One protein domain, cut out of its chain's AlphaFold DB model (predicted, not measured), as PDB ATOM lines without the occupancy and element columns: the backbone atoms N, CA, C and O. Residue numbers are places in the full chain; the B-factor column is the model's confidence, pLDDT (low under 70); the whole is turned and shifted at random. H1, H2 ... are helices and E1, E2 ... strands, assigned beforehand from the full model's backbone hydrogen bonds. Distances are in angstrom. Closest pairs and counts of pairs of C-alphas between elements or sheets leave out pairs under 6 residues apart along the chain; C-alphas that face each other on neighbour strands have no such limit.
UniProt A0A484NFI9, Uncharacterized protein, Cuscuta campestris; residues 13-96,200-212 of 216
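This is residues 13 to 96 and 200 to 212 of the 216 residues of an uncharacterized protein of Cuscuta campestris (UniProt A0A484NFI9). A narrow two-stranded ribbon, E1 beside E2, has H1 set at a slant to its strands, near them with residues 29 to 37, and H2 near E1 with residues 72 to 80; the two helices make a corner, their first residues close together. A long loop, residues 51 to 69, reaches out to Asp 56 at one end of the long axis, and residues 203 to 204 pair with E2. The 97 printed residues, in the order H1, E1, H2, E2, have an antiparallel sheet and a mixed class, with under half in named elements. The whole is compact, radius of gyration of the C-alphas 13.2 A, yet elongated, spanning 42 by 27 by 24 A.

E1 is residues 43 to 50, 20.9 A long, and bends by 52 degrees at residue 46. E2 is residues 88 to 94, 19.4 A, ending at C-alpha 94 (-33.677, -51.049, -38.528). H1, residues 25 to 37, 18.2 A, begins at C-alpha 25 (-26.389, -35.119, -30.222). H2 is residues 70 to 83, 20.1 A.

E1 and E2 are antiparallel at 162 degrees, with N 45 and O 92 at 2.8 A and N 90 and O 48 at 2.9 A, within hydrogen-bond range. The closest C-alphas of H1 and E1, Leu 33 and Ser 43, are 6.7 A apart. Those of H2 and E1, Phe 76 and Gly 49, are 7.0 A apart. H1 and H2 only just touch, with 3 pairs of C-alphas within 8 A, and only at their ends, by residues 25 to 26 and 70 to 73. Their closest C-alphas, Phe 25 and Glu 70, are 5.1 A apart, and their lines are about perpendicular, 89 degrees. Every O i to N i+4 pair is within hydrogen-bond range in H1, and 8 of 10 in H2.

The farthest C-alphas, Asp 56 and Val 96, are 42.7 A apart. Residues 97 to 199 are not printed; C-alphas 96 and 200 are 12.6 A apart. The E1 to H2 link is long. Residues 13 to 15, 52 to 62, 80 to 86 and 200 to 212 have pLDDT under 70.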
ATOM      1  N   SER A  13     -45.753 -45.929 -32.356       55.03
ATOM      2  CA  SER A  13     -46.370 -44.927 -31.487       55.03
ATOM      3  C   SER A  13     -45.453 -43.715 -31.382       55.03
ATOM      4  O   SER A  13     -44.300 -43.864 -30.988       55.03
ATOM      5  N   ASN A  14     -45.963 -42.521 -31.685       65.06
ATOM      6  CA  ASN A  14     -45.189 -41.286 -31.563       65.06
ATOM      7  C   ASN A  14     -44.704 -41.116 -30.106       65.06
ATOM      8  O   ASN A  14     -45.521 -40.938 -29.199       65.06
ATOM      9  N   LYS A  15     -43.384 -41.188 -29.887       69.88
ATOM     10  CA  LYS A  15     -42.729 -40.990 -28.581       69.88
ATOM     11  C   LYS A  15     -42.203 -39.561 -28.467       69.88
ATOM     12  O   LYS A  15     -41.462 -39.119 -29.339       69.88
ATOM     13  N   ALA A  16     -42.579 -38.880 -27.386       73.62
ATOM     14  CA  ALA A  16     -42.131 -37.533 -27.050       73.62
ATOM     15  C   ALA A  16     -40.987 -37.580 -26.025       73.62
ATOM     16  O   ALA A  16     -41.088 -38.303 -25.035       73.62
ATOM     17  N   PHE A  17     -39.942 -36.773 -26.238       76.56
ATOM     18  CA  PHE A  17     -38.747 -36.722 -25.389       76.56
ATOM     19  C   PHE A  17     -38.416 -35.278 -25.029       76.56
ATOM     20  O   PHE A  17     -38.246 -34.445 -25.919       76.56
ATOM     21  N   VAL A  18     -38.280 -35.004 -23.732       78.94
ATOM     22  CA  VAL A  18     -37.905 -33.683 -23.221       78.94
ATOM     23  C   VAL A  18     -36.410 -33.670 -22.933       78.94
ATOM     24  O   VAL A  18     -35.940 -34.419 -22.079       78.94
ATOM     25  N   PHE A  19     -35.685 -32.783 -23.610       80.69
ATOM     26  CA  PHE A  19     -34.245 -32.611 -23.453       80.69
ATOM     27  C   PHE A  19     -33.891 -31.183 -23.026       80.69
ATOM     28  O   PHE A  19     -34.557 -30.228 -23.430       80.69
ATOM     29  N   ASP A  20     -32.817 -31.043 -22.247       81.88
ATOM     30  CA  ASP A  20     -32.208 -29.747 -21.941       81.88
ATOM     31  C   ASP A  20     -31.509 -29.183 -23.208       81.88
ATOM     32  O   ASP A  20     -31.000 -29.934 -24.040       81.88
ATOM     33  N   LEU A  21     -31.509 -27.859 -23.412       80.00
ATOM     34  CA  LEU A  21     -31.091 -27.240 -24.689       80.00
ATOM     35  C   LEU A  21     -29.590 -27.381 -25.006       80.00
ATOM     36  O   LEU A  21     -29.169 -27.244 -26.160       80.00
ATOM     37  N   ASP A  22     -28.782 -27.636 -23.982       83.56
ATOM     38  CA  ASP A  22     -27.350 -27.895 -24.056       83.56
ATOM     39  C   ASP A  22     -27.005 -29.380 -24.280       83.56
ATOM     40  O   ASP A  22     -25.845 -29.671 -24.577       83.56
ATOM     41  N   ILE A  23     -27.991 -30.290 -24.330       87.25
ATOM     42  CA  ILE A  23     -27.775 -31.720 -24.615       87.25
ATOM     43  C   ILE A  23     -26.981 -31.956 -25.909       87.25
ATOM     44  O   ILE A  23     -27.225 -31.311 -26.938       87.25
ATOM     45  N   SER A  24     -26.021 -32.877 -25.870       90.81
ATOM     46  CA  SER A  24     -25.289 -33.301 -27.063       90.81
ATOM     47  C   SER A  24     -26.151 -34.165 -27.985       90.81
ATOM     48  O   SER A  24     -27.103 -34.824 -27.566       90.81
ATOM     49  N   PHE A  25     -25.792 -34.197 -29.266       90.38
ATOM     50  CA  PHE A  25     -26.389 -35.119 -30.222       90.38
ATOM     51  C   PHE A  25     -26.117 -36.584 -29.849       90.38
ATOM     52  O   PHE A  25     -26.962 -37.428 -30.113       90.38
ATOM     53  N   GLU A  26     -24.977 -36.895 -29.222       93.50
ATOM     54  CA  GLU A  26     -24.644 -38.257 -28.780       93.50
ATOM     55  C   GLU A  26     -25.607 -38.753 -27.690       93.50
ATOM     56  O   GLU A  26     -26.141 -39.854 -27.794       93.50
ATOM     57  N   GLU A  27     -25.909 -37.921 -26.690       91.62
ATOM     58  CA  GLU A  27     -26.897 -38.237 -25.649       91.62
ATOM     59  C   GLU A  27     -28.306 -38.418 -26.240       91.62
ATOM     60  O   GLU A  27     -28.978 -39.403 -25.937       91.62
ATOM     61  N   VAL A  28     -28.727 -37.527 -27.148       88.69
ATOM     62  CA  VAL A  28     -30.012 -37.649 -27.866       88.69
ATOM     63  C   VAL A  28     -30.058 -38.910 -28.730       88.69
ATOM     64  O   VAL A  28     -31.083 -39.583 -28.784       88.69
ATOM     65  N   PHE A  29     -28.963 -39.250 -29.409       90.38
ATOM     66  CA  PHE A  29     -28.867 -40.440 -30.249       90.38
ATOM     67  C   PHE A  29     -29.000 -41.726 -29.429       90.38
ATOM     68  O   PHE A  29     -29.718 -42.632 -29.847       90.38
ATOM     69  N   ASN A  30     -28.371 -41.784 -28.254       91.06
ATOM     70  CA  ASN A  30     -28.473 -42.925 -27.346       91.06
ATOM     71  C   ASN A  30     -29.895 -43.083 -26.778       91.06
ATOM     72  O   ASN A  30     -30.437 -44.182 -26.834       91.06
ATOM     73  N   GLU A  31     -30.549 -41.998 -26.346       89.31
ATOM     74  CA  GLU A  31     -31.957 -42.042 -25.906       89.31
ATOM     75  C   GLU A  31     -32.887 -42.535 -27.035       89.31
ATOM     76  O   GLU A  31     -33.810 -43.319 -26.809       89.31
ATOM     77  N   LEU A  32     -32.632 -42.115 -28.281       86.19
ATOM     78  CA  LEU A  32     -33.397 -42.578 -29.440       86.19
ATOM     79  C   LEU A  32     -33.119 -44.047 -29.785       86.19
ATOM     80  O   LEU A  32     -34.052 -44.738 -30.195       86.19
ATOM     81  N   LEU A  33     -31.884 -44.532 -29.612       86.44
ATOM     82  CA  LEU A  33     -31.546 -45.952 -29.749       86.44
ATOM     83  C   LEU A  33     -32.277 -46.804 -28.707       86.44
ATOM     84  O   LEU A  33     -32.935 -47.776 -29.078       86.44
ATOM     85  N   ASP A  34     -32.224 -46.416 -27.432       86.94
ATOM     86  CA  ASP A  34     -32.921 -47.117 -26.350       86.94
ATOM     87  C   ASP A  34     -34.437 -47.148 -26.605       86.94
ATOM     88  O   ASP A  34     -35.088 -48.186 -26.460       86.94
ATOM     89  N   ALA A  35     -34.998 -46.037 -27.091       83.00
ATOM     90  CA  ALA A  35     -36.413 -45.950 -27.410       83.00
ATOM     91  C   ALA A  35     -36.846 -46.828 -28.592       83.00
ATOM     92  O   ALA A  35     -37.960 -47.351 -28.549       83.00
ATOM     93  N   ILE A  36     -36.030 -47.012 -29.638       80.00
ATOM     94  CA  ILE A  36     -36.359 -47.963 -30.719       80.00
ATOM     95  C   ILE A  36     -36.096 -49.426 -30.316       80.00
ATOM     96  O   ILE A  36     -36.674 -50.334 -30.917       80.00
ATOM     97  N   GLY A  37     -35.305 -49.657 -29.261       77.56
ATOM     98  CA  GLY A  37     -35.084 -50.975 -28.663       77.56
ATOM     99  C   GLY A  37     -36.377 -51.644 -28.186       77.56
ATOM    100  O   GLY A  37     -36.537 -52.857 -28.330       77.56
ATOM    101  N   GLU A  38     -37.350 -50.861 -27.708       74.38
ATOM    102  CA  GLU A  38     -38.694 -51.354 -27.357       74.38
ATOM    103  C   GLU A  38     -39.468 -51.924 -28.563       74.38
ATOM    104  O   GLU A  38     -40.332 -52.785 -28.396       74.38
ATOM    105  N   ASP A  39     -39.152 -51.460 -29.774       73.56
ATOM    106  CA  ASP A  39     -39.760 -51.887 -31.035       73.56
ATOM    107  C   ASP A  39     -38.982 -53.053 -31.701       73.56
ATOM    108  O   ASP A  39     -39.350 -53.503 -32.787       73.56
ATOM    109  N   ASN A  40     -37.973 -53.621 -31.019       78.06
ATOM    110  CA  ASN A  40     -37.010 -54.634 -31.504       78.06
ATOM    111  C   ASN A  40     -36.045 -54.132 -32.596       78.06
ATOM    112  O   ASN A  40     -35.415 -54.930 -33.287       78.06
ATOM    113  N   LEU A  41     -35.899 -52.815 -32.747       80.81
ATOM    114  CA  LEU A  41     -34.920 -52.205 -33.645       80.81
ATOM    115  C   LEU A  41     -33.668 -51.840 -32.834       80.81
ATOM    116  O   LEU A  41     -33.775 -51.450 -31.677       80.81
ATOM    117  N   ASN A  42     -32.476 -51.956 -33.420       83.56
ATOM    118  CA  ASN A  42     -31.214 -51.760 -32.685       83.56
ATOM    119  C   ASN A  42     -30.206 -50.846 -33.402       83.56
ATOM    120  O   ASN A  42     -29.081 -50.675 -32.931       83.56
ATOM    121  N   SER A  43     -30.586 -50.251 -34.535       82.81
ATOM    122  CA  SER A  43     -29.732 -49.335 -35.285       82.81
ATOM    123  C   SER A  43     -30.530 -48.207 -35.935       82.81
ATOM    124  O   SER A  43     -31.555 -48.438 -36.581       82.81
ATOM    125  N   ILE A  44     -30.023 -46.977 -35.825       84.75
ATOM    126  CA  ILE A  44     -30.529 -45.801 -36.539       84.75
ATOM    127  C   ILE A  44     -29.519 -45.426 -37.620       84.75
ATOM    128  O   ILE A  44     -28.369 -45.102 -37.336       84.75
ATOM    129  N   LYS A  45     -29.964 -45.439 -38.875       82.50
ATOM    130  CA  LYS A  45     -29.137 -45.144 -40.049       82.50
ATOM    131  C   LYS A  45     -29.144 -43.666 -40.434       82.50
ATOM    132  O   LYS A  45     -28.148 -43.156 -40.935       82.50
ATOM    133  N   ASN A  46     -30.269 -42.984 -40.232       82.69
ATOM    134  CA  ASN A  46     -30.454 -41.567 -40.542       82.69
ATOM    135  C   ASN A  46     -31.419 -40.925 -39.545       82.69
ATOM    136  O   ASN A  46     -32.398 -41.555 -39.139       82.69
ATOM    137  N   ILE A  47     -31.182 -39.649 -39.237       86.62
ATOM    138  CA  ILE A  47     -32.073 -38.806 -38.441       86.62
ATOM    139  C   ILE A  47     -32.353 -37.523 -39.225       86.62
ATOM    140  O   ILE A  47     -31.422 -36.825 -39.637       86.62
ATOM    141  N   TRP A  48     -33.631 -37.191 -39.426       86.25
ATOM    142  CA  TRP A  48     -34.040 -35.960 -40.110       86.25
ATOM    143  C   TRP A  48     -34.895 -35.062 -39.225       86.25
ATOM    144  O   TRP A  48     -35.967 -35.466 -38.788       86.25
ATOM    145  N   GLY A  49     -34.459 -33.819 -39.040       85.75
ATOM    146  CA  GLY A  49     -35.210 -32.778 -38.350       85.75
ATOM    147  C   GLY A  49     -36.191 -32.062 -39.271       85.75
ATOM    148  O   GLY A  49     -35.967 -31.930 -40.479       85.75
ATOM    149  N   LYS A  50     -37.293 -31.581 -38.699       82.00
ATOM    150  CA  LYS A  50     -38.305 -30.768 -39.374       82.00
ATOM    151  C   LYS A  50     -38.957 -29.816 -38.378       82.00
ATOM    152  O   LYS A  50     -39.388 -30.225 -37.305       82.00
ATOM    153  N   TYR A  51     -39.088 -28.553 -38.766       77.75
ATOM    154  CA  TYR A  51     -39.797 -27.572 -37.948       77.75
ATOM    155  C   TYR A  51     -41.317 -27.777 -38.058       77.75
ATOM    156  O   TYR A  51     -41.815 -28.005 -39.174       77.75
ATOM    157  N   PRO A  52     -42.074 -27.689 -36.946       68.75
ATOM    158  CA  PRO A  52     -43.530 -27.677 -36.982       68.75
ATOM    159  C   PRO A  52     -44.066 -26.577 -37.906       68.75
ATOM    160  O   PRO A  52     -43.468 -25.520 -38.082       68.75
ATOM    161  N   LYS A  53     -45.235 -26.805 -38.510       66.50
ATOM    162  CA  LYS A  53     -45.785 -25.905 -39.543       66.50
ATOM    163  C   LYS A  53     -46.346 -24.574 -39.009       66.50
ATOM    164  O   LYS A  53     -46.932 -23.848 -39.808       66.50
ATOM    165  N   TYR A  54     -46.293 -24.310 -37.699       56.75
ATOM    166  CA  TYR A  54     -47.196 -23.343 -37.068       56.75
ATOM    167  C   TYR A  54     -46.644 -22.681 -35.784       56.75
ATOM    168  O   TYR A  54     -47.038 -23.034 -34.677       56.75
ATOM    169  N   LYS A  55     -45.829 -21.632 -35.943       52.44
ATOM    170  CA  LYS A  55     -45.957 -20.421 -35.108       52.44
ATOM    171  C   LYS A  55     -46.469 -19.277 -35.986       52.44
ATOM    172  O   LYS A  55     -46.235 -19.257 -37.194       52.44
ATOM    173  N   ASP A  56     -47.257 -18.389 -35.386       52.91
ATOM    174  CA  ASP A  56     -47.694 -17.094 -35.937       52.91
ATOM    175  C   ASP A  56     -48.344 -17.098 -37.341       52.91
ATOM    176  O   ASP A  56     -48.418 -16.078 -38.024       52.91
ATOM    177  N   GLY A  57     -48.885 -18.244 -37.771       50.66
ATOM    178  CA  GLY A  57     -49.664 -18.378 -39.009       50.66
ATOM    179  C   GLY A  57     -48.848 -18.417 -40.307       50.66
ATOM    180  O   GLY A  57     -49.441 -18.404 -41.389       50.66
ATOM    181  N   VAL A  58     -47.515 -18.499 -40.236       45.59
ATOM    182  CA  VAL A  58     -46.649 -18.618 -41.419       45.59
ATOM    183  C   VAL A  58     -46.341 -20.089 -41.707       45.59
ATOM    184  O   VAL A  58     -45.706 -20.782 -40.916       45.59
ATOM    185  N   TYR A  59     -46.743 -20.570 -42.887       47.22
ATOM    186  CA  TYR A  59     -46.438 -21.929 -43.341       47.22
ATOM    187  C   TYR A  59     -44.952 -22.103 -43.690       47.22
ATOM    188  O   TYR A  59     -44.550 -22.002 -44.853       47.22
ATOM    189  N   ALA A  60     -44.142 -22.489 -42.706       53.38
ATOM    190  CA  ALA A  60     -42.852 -23.124 -42.945       53.38
ATOM    191  C   ALA A  60     -43.063 -24.537 -43.531       53.38
ATOM    192  O   ALA A  60     -43.060 -25.548 -42.827       53.38
ATOM    193  N   ALA A  61     -43.226 -24.629 -44.853       50.03
ATOM    194  CA  ALA A  61     -43.204 -25.896 -45.590       50.03
ATOM    195  C   ALA A  61     -41.767 -26.456 -45.698       50.03
ATOM    196  O   ALA A  61     -41.261 -26.702 -46.794       50.03
ATOM    197  N   SER A  62     -41.096 -26.636 -44.555       62.91
ATOM    198  CA  SER A  62     -39.766 -27.238 -44.502       62.91
ATOM    199  C   SER A  62     -39.842 -28.715 -44.902       62.91
ATOM    200  O   SER A  62     -40.666 -29.489 -44.404       62.91
ATOM    201  N   ARG A  63     -38.985 -29.110 -45.849       71.38
ATOM    202  CA  ARG A  63     -38.671 -30.525 -46.066       71.38
ATOM    203  C   ARG A  63     -37.838 -31.005 -44.870       71.38
ATOM    204  O   ARG A  63     -37.033 -30.207 -44.390       71.38
ATOM    205  N   PRO A  64     -37.987 -32.264 -44.417       80.06
ATOM    206  CA  PRO A  64     -37.042 -32.847 -43.474       80.06
ATOM    207  C   PRO A  64     -35.610 -32.730 -44.008       80.06
ATOM    208  O   PRO A  64     -35.389 -32.874 -45.215       80.06
ATOM    209  N   PHE A  65     -34.652 -32.466 -43.127       84.50
ATOM    210  CA  PHE A  65     -33.234 -32.327 -43.462       84.50
ATOM    211  C   PHE A  65     -32.374 -33.077 -42.437       84.50
ATOM    212  O   PHE A  65     -32.811 -33.237 -41.298       84.50
ATOM    213  N   PRO A  66     -31.197 -33.602 -42.824       88.50
ATOM    214  CA  PRO A  66     -30.396 -34.444 -41.941       88.50
ATOM    215  C   PRO A  66     -29.894 -33.654 -40.729       88.50
ATOM    216  O   PRO A  66     -29.443 -32.516 -40.875       88.50
ATOM    217  N   ILE A  67     -29.976 -34.280 -39.557       90.00
ATOM    218  CA  ILE A  67     -29.491 -33.743 -38.275       90.00
ATOM    219  C   ILE A  67     -28.556 -34.723 -37.542       90.00
ATOM    220  O   ILE A  67     -28.318 -34.562 -36.351       90.00
ATOM    221  N   SER A  68     -28.031 -35.735 -38.246       86.88
ATOM    222  CA  SER A  68     -27.236 -36.854 -37.705       86.88
ATOM    223  C   SER A  68     -25.834 -36.490 -37.169       86.88
ATOM    224  O   SER A  68     -24.981 -37.364 -37.046       86.88
ATOM    225  N   GLU A  69     -25.548 -35.212 -36.917       89.56
ATOM    226  CA  GLU A  69     -24.242 -34.716 -36.469       89.56
ATOM    227  C   GLU A  69     -24.425 -33.544 -35.503       89.56
ATOM    228  O   GLU A  69     -25.246 -32.665 -35.773       89.56
ATOM    229  N   GLU A  70     -23.574 -33.436 -34.476       92.44
ATOM    230  CA  GLU A  70     -23.596 -32.364 -33.462       92.44
ATOM    231  C   GLU A  70     -23.810 -30.964 -34.062       92.44
ATOM    232  O   GLU A  70     -24.666 -30.208 -33.613       92.44
ATOM    233  N   ARG A  71     -23.095 -30.607 -35.138       91.50
ATOM    234  CA  ARG A  71     -23.241 -29.284 -35.769       91.50
ATOM    235  C   ARG A  71     -24.633 -29.061 -36.367       91.50
ATOM    236  O   ARG A  71     -25.179 -27.965 -36.251       91.50
ATOM    237  N   THR A  72     -25.192 -30.071 -37.029       90.19
ATOM    238  CA  THR A  72     -26.512 -29.972 -37.674       90.19
ATOM    239  C   THR A  72     -27.639 -30.034 -36.645       90.19
ATOM    240  O   THR A  72     -28.583 -29.250 -36.747       90.19
ATOM    241  N   TRP A  73     -27.472 -30.843 -35.593       88.19
ATOM    242  CA  TRP A  73     -28.292 -30.842 -34.384       88.19
ATOM    243  C   TRP A  73     -28.329 -29.465 -33.707       88.19
ATOM    244  O   TRP A  73     -29.405 -28.899 -33.528       88.19
ATOM    245  N   ARG A  74     -27.177 -28.847 -33.415       88.56
ATOM    246  CA  ARG A  74     -27.138 -27.513 -32.789       88.56
ATOM    247  C   ARG A  74     -27.808 -26.443 -33.640       88.56
ATOM    248  O   ARG A  74     -28.568 -25.644 -33.102       88.56
ATOM    249  N   CYS A  75     -27.596 -26.442 -34.957       85.06
ATOM    250  CA  CYS A  75     -28.313 -25.529 -35.851       85.06
ATOM    251  C   CYS A  75     -29.832 -25.787 -35.876       85.06
ATOM    252  O   CYS A  75     -30.600 -24.838 -36.027       85.06
ATOM    253  N   PHE A  76     -30.272 -27.041 -35.720       84.12
ATOM    254  CA  PHE A  76     -31.688 -27.406 -35.614       84.12
ATOM    255  C   PHE A  76     -32.310 -26.879 -34.310       84.12
ATOM    256  O   PHE A  76     -33.296 -26.144 -34.357       84.12
ATOM    257  N   VAL A  77     -31.677 -27.155 -33.164       83.12
ATOM    258  CA  VAL A  77     -32.118 -26.704 -31.831       83.12
ATOM    259  C   VAL A  77     -32.102 -25.179 -31.701       83.12
ATOM    260  O   VAL A  77     -33.089 -24.597 -31.265       83.12
ATOM    261  N   GLN A  78     -31.033 -24.495 -32.125       81.06
ATOM    262  CA  GLN A  78     -30.925 -23.028 -32.008       81.06
ATOM    263  C   GLN A  78     -32.005 -22.275 -32.790       81.06
ATOM    264  O   GLN A  78     -32.420 -21.186 -32.394       81.06
ATOM    265  N   LYS A  79     -32.465 -22.832 -33.912       76.00
ATOM    266  CA  LYS A  79     -33.600 -22.270 -34.639       76.00
ATOM    267  C   LYS A  79     -34.936 -22.648 -33.988       76.00
ATOM    268  O   LYS A  79     -35.870 -21.855 -34.033       76.00
ATOM    269  N   ALA A  80     -35.016 -23.817 -33.352       69.50
ATOM    270  CA  ALA A  80     -36.181 -24.233 -32.581       69.50
ATOM    271  C   ALA A  80     -36.488 -23.267 -31.432       69.50
ATOM    272  O   ALA A  80     -37.579 -22.714 -31.382       69.50
ATOM    273  N   THR A  81     -35.506 -22.996 -30.572       68.00
ATOM    274  CA  THR A  81     -35.679 -22.246 -29.313       68.00
ATOM    275  C   THR A  81     -36.201 -20.821 -29.476       68.00
ATOM    276  O   THR A  81     -36.776 -20.269 -28.545       68.00
ATOM    277  N   ASN A  82     -36.023 -20.224 -30.656       63.91
ATOM    278  CA  ASN A  82     -36.509 -18.881 -30.970       63.91
ATOM    279  C   ASN A  82     -37.913 -18.874 -31.605       63.91
ATOM    280  O   ASN A  82     -38.599 -17.855 -31.558       63.91
ATOM    281  N   GLU A  83     -38.346 -19.980 -32.222       61.25
ATOM    282  CA  GLU A  83     -39.497 -20.006 -33.139       61.25
ATOM    283  C   GLU A  83     -40.535 -21.107 -32.831       61.25
ATOM    284  O   GLU A  83     -41.682 -20.968 -33.242       61.25
ATOM    285  N   TYR A  84     -40.226 -22.179 -32.095       64.94
ATOM    286  CA  TYR A  84     -41.106 -23.352 -31.938       64.94
ATOM    287  C   TYR A  84     -41.072 -23.909 -30.513       64.94
ATOM    288  O   TYR A  84     -40.026 -23.933 -29.874       64.94
ATOM    289  N   ASP A  85     -42.230 -24.363 -30.034       64.94
ATOM    290  CA  ASP A  85     -42.396 -24.902 -28.673       64.94
ATOM    291  C   ASP A  85     -42.215 -26.433 -28.625       64.94
ATOM    292  O   ASP A  85     -42.205 -27.026 -27.554       64.94
ATOM    293  N   GLU A  86     -42.086 -27.061 -29.799       69.62
ATOM    294  CA  GLU A  86     -41.898 -28.497 -30.022       69.62
ATOM    295  C   GLU A  86     -41.009 -28.687 -31.271       69.62
ATOM    296  O   GLU A  86     -40.907 -27.786 -32.113       69.62
ATOM    297  N   LEU A  87     -40.411 -29.868 -31.454       76.19
ATOM    298  CA  LEU A  87     -39.752 -30.259 -32.707       76.19
ATOM    299  C   LEU A  87     -40.341 -31.558 -33.258       76.19
ATOM    300  O   LEU A  87     -41.126 -32.240 -32.609       76.19
ATOM    301  N   VAL A  88     -39.994 -31.878 -34.506       79.88
ATOM    302  CA  VAL A  88     -40.350 -33.153 -35.134       79.88
ATOM    303  C   VAL A  88     -39.108 -33.744 -35.777       79.88
ATOM    304  O   VAL A  88     -38.357 -33.048 -36.469       79.88
ATOM    305  N   VAL A  89     -38.906 -35.038 -35.562       81.31
ATOM    306  CA  VAL A  89     -37.782 -35.806 -36.094       81.31
ATOM    307  C   VAL A  89     -38.313 -37.081 -36.756       81.31
ATOM    308  O   VAL A  89     -39.422 -37.526 -36.480       81.31
ATOM    309  N   TYR A  90     -37.556 -37.637 -37.696       82.56
ATOM    310  CA  TYR A  90     -37.862 -38.894 -38.382       82.56
ATOM    311  C   TYR A  90     -36.625 -39.791 -38.362       82.56
ATOM    312  O   TYR A  90     -35.516 -39.280 -38.548       82.56
ATOM    313  N   LEU A  91     -36.813 -41.101 -38.175       83.12
ATOM    314  CA  LEU A  91     -35.731 -42.075 -38.006       83.12
ATOM    315  C   LEU A  91     -35.758 -43.133 -39.125       83.12
ATOM    316  O   LEU A  91     -36.800 -43.697 -39.442       83.12
ATOM    317  N   ASP A  92     -34.599 -43.434 -39.707       82.19
ATOM    318  CA  ASP A  92     -34.373 -44.623 -40.551       82.19
ATOM    319  C   ASP A  92     -33.848 -45.742 -39.639       82.19
ATOM    320  O   ASP A  92     -32.640 -45.970 -39.549       82.19
ATOM    321  N   ALA A  93     -34.748 -46.331 -38.849       79.06
ATOM    322  CA  ALA A  93     -34.434 -47.338 -37.836       79.06
ATOM    323  C   ALA A  93     -34.601 -48.763 -38.387       79.06
ATOM    324  O   ALA A  93     -35.532 -49.032 -39.139       79.06
ATOM    325  N   HIS A  94     -33.702 -49.676 -38.020       78.31
ATOM    326  CA  HIS A  94     -33.677 -51.049 -38.528       78.31
ATOM    327  C   HIS A  94     -33.072 -52.032 -37.515       78.31
ATOM    328  O   HIS A  94     -32.374 -51.638 -36.576       78.31
ATOM    329  N   GLU A  95     -33.353 -53.319 -37.713       81.06
ATOM    330  CA  GLU A  95     -32.680 -54.425 -37.030       81.06
ATOM    331  C   GLU A  95     -31.386 -54.791 -37.780       81.06
ATOM    332  O   GLU A  95     -31.368 -54.936 -39.006       81.06
ATOM    333  N   VAL A  96     -30.296 -54.943 -37.031       77.69
ATOM    334  CA  VAL A  96     -28.992 -55.421 -37.493       77.69
ATOM    335  C   VAL A  96     -28.614 -56.641 -36.659       77.69
ATOM    336  O   VAL A  96     -28.466 -56.544 -35.440       77.69
ATOM    337  N   GLU A 200     -38.320 -51.005 -42.924       32.78
ATOM    338  CA  GLU A 200     -39.373 -50.182 -42.322       32.78
ATOM    339  C   GLU A 200     -38.895 -48.780 -41.891       32.78
ATOM    340  O   GLU A 200     -37.749 -48.590 -41.504       32.78
ATOM    341  N   VAL A 201     -39.779 -47.773 -41.978       38.50
ATOM    342  CA  VAL A 201     -39.460 -46.361 -41.670       38.50
ATOM    343  C   VAL A 201     -40.206 -45.912 -40.417       38.50
ATOM    344  O   VAL A 201     -41.351 -45.460 -40.506       38.50
ATOM    345  N   GLY A 202     -39.545 -46.020 -39.263       39.03
ATOM    346  CA  GLY A 202     -40.096 -45.625 -37.966       39.03
ATOM    347  C   GLY A 202     -40.317 -44.115 -37.809       39.03
ATOM    348  O   GLY A 202     -39.495 -43.292 -38.215       39.03
ATOM    349  N   VAL A 203     -41.429 -43.730 -37.178       40.56
ATOM    350  CA  VAL A 203     -41.752 -42.326 -36.862       40.56
ATOM    351  C   VAL A 203     -41.845 -42.120 -35.352       40.56
ATOM    352  O   VAL A 203     -42.493 -42.898 -34.659       40.56
ATOM    353  N   GLY A 204     -41.218 -41.048 -34.855       39.12
ATOM    354  CA  GLY A 204     -41.282 -40.616 -33.458       39.12
ATOM    355  C   GLY A 204     -41.185 -39.091 -33.343       39.12
ATOM    356  O   GLY A 204     -40.216 -38.494 -33.808       39.12
ATOM    357  N   ASP A 205     -42.189 -38.454 -32.737       38.03
ATOM    358  CA  ASP A 205     -42.293 -36.990 -32.632       38.03
ATOM    359  C   ASP A 205     -41.557 -36.444 -31.386       38.03
ATOM    360  O   ASP A 205     -42.103 -36.430 -30.282       38.03
ATOM    361  N   ILE A 206     -40.324 -35.948 -31.549       40.22
ATOM    362  CA  ILE A 206     -39.485 -35.443 -30.440       40.22
ATOM    363  C   ILE A 206     -39.920 -34.046 -29.938       40.22
ATOM    364  O   ILE A 206     -39.430 -33.013 -30.403       40.22
ATOM    365  N   ILE A 207     -40.786 -34.010 -28.922       38.44
ATOM    366  CA  ILE A 207     -41.239 -32.775 -28.247       38.44
ATOM    367  C   ILE A 207     -40.207 -32.257 -27.222       38.44
ATOM    368  O   ILE A 207     -40.317 -32.526 -26.026       38.44
ATOM    369  N   MET A 208     -39.230 -31.462 -27.669       37.78
ATOM    370  CA  MET A 208     -38.327 -30.743 -26.753       37.78
ATOM    371  C   MET A 208     -39.068 -29.626 -25.999       37.78
ATOM    372  O   MET A 208     -39.752 -28.829 -26.633       37.78
ATOM    373  N   VAL A 209     -38.878 -29.515 -24.679       31.28
ATOM    374  CA  VAL A 209     -39.519 -28.488 -23.833       31.28
ATOM    375  C   VAL A 209     -38.480 -27.826 -22.927       31.28
ATOM    376  O   VAL A 209     -37.727 -28.518 -22.248       31.28
ATOM    377  N   ASP A 210     -38.468 -26.491 -22.872       27.06
ATOM    378  CA  ASP A 210     -37.583 -25.741 -21.973       27.06
ATOM    379  C   ASP A 210     -38.017 -25.879 -20.499       27.06
ATOM    380  O   ASP A 210     -39.110 -25.479 -20.080       27.06
ATOM    381  N   LYS A 211     -37.111 -26.426 -19.690       31.11
ATOM    382  CA  LYS A 211     -37.273 -26.701 -18.258       31.11
ATOM    383  C   LYS A 211     -37.425 -25.433 -17.412       31.11
ATOM    384  O   LYS A 211     -37.984 -25.510 -16.317       31.11
ATOM    385  N   LEU A 212     -36.998 -24.267 -17.911       27.88
ATOM    386  CA  LEU A 212     -37.168 -22.973 -17.231       27.88
ATOM    387  C   LEU A 212     -38.637 -22.548 -17.064       27.88
ATOM    388  O   LEU A 212     -38.929 -21.723 -16.202       27.88
TER     389      LEU A 212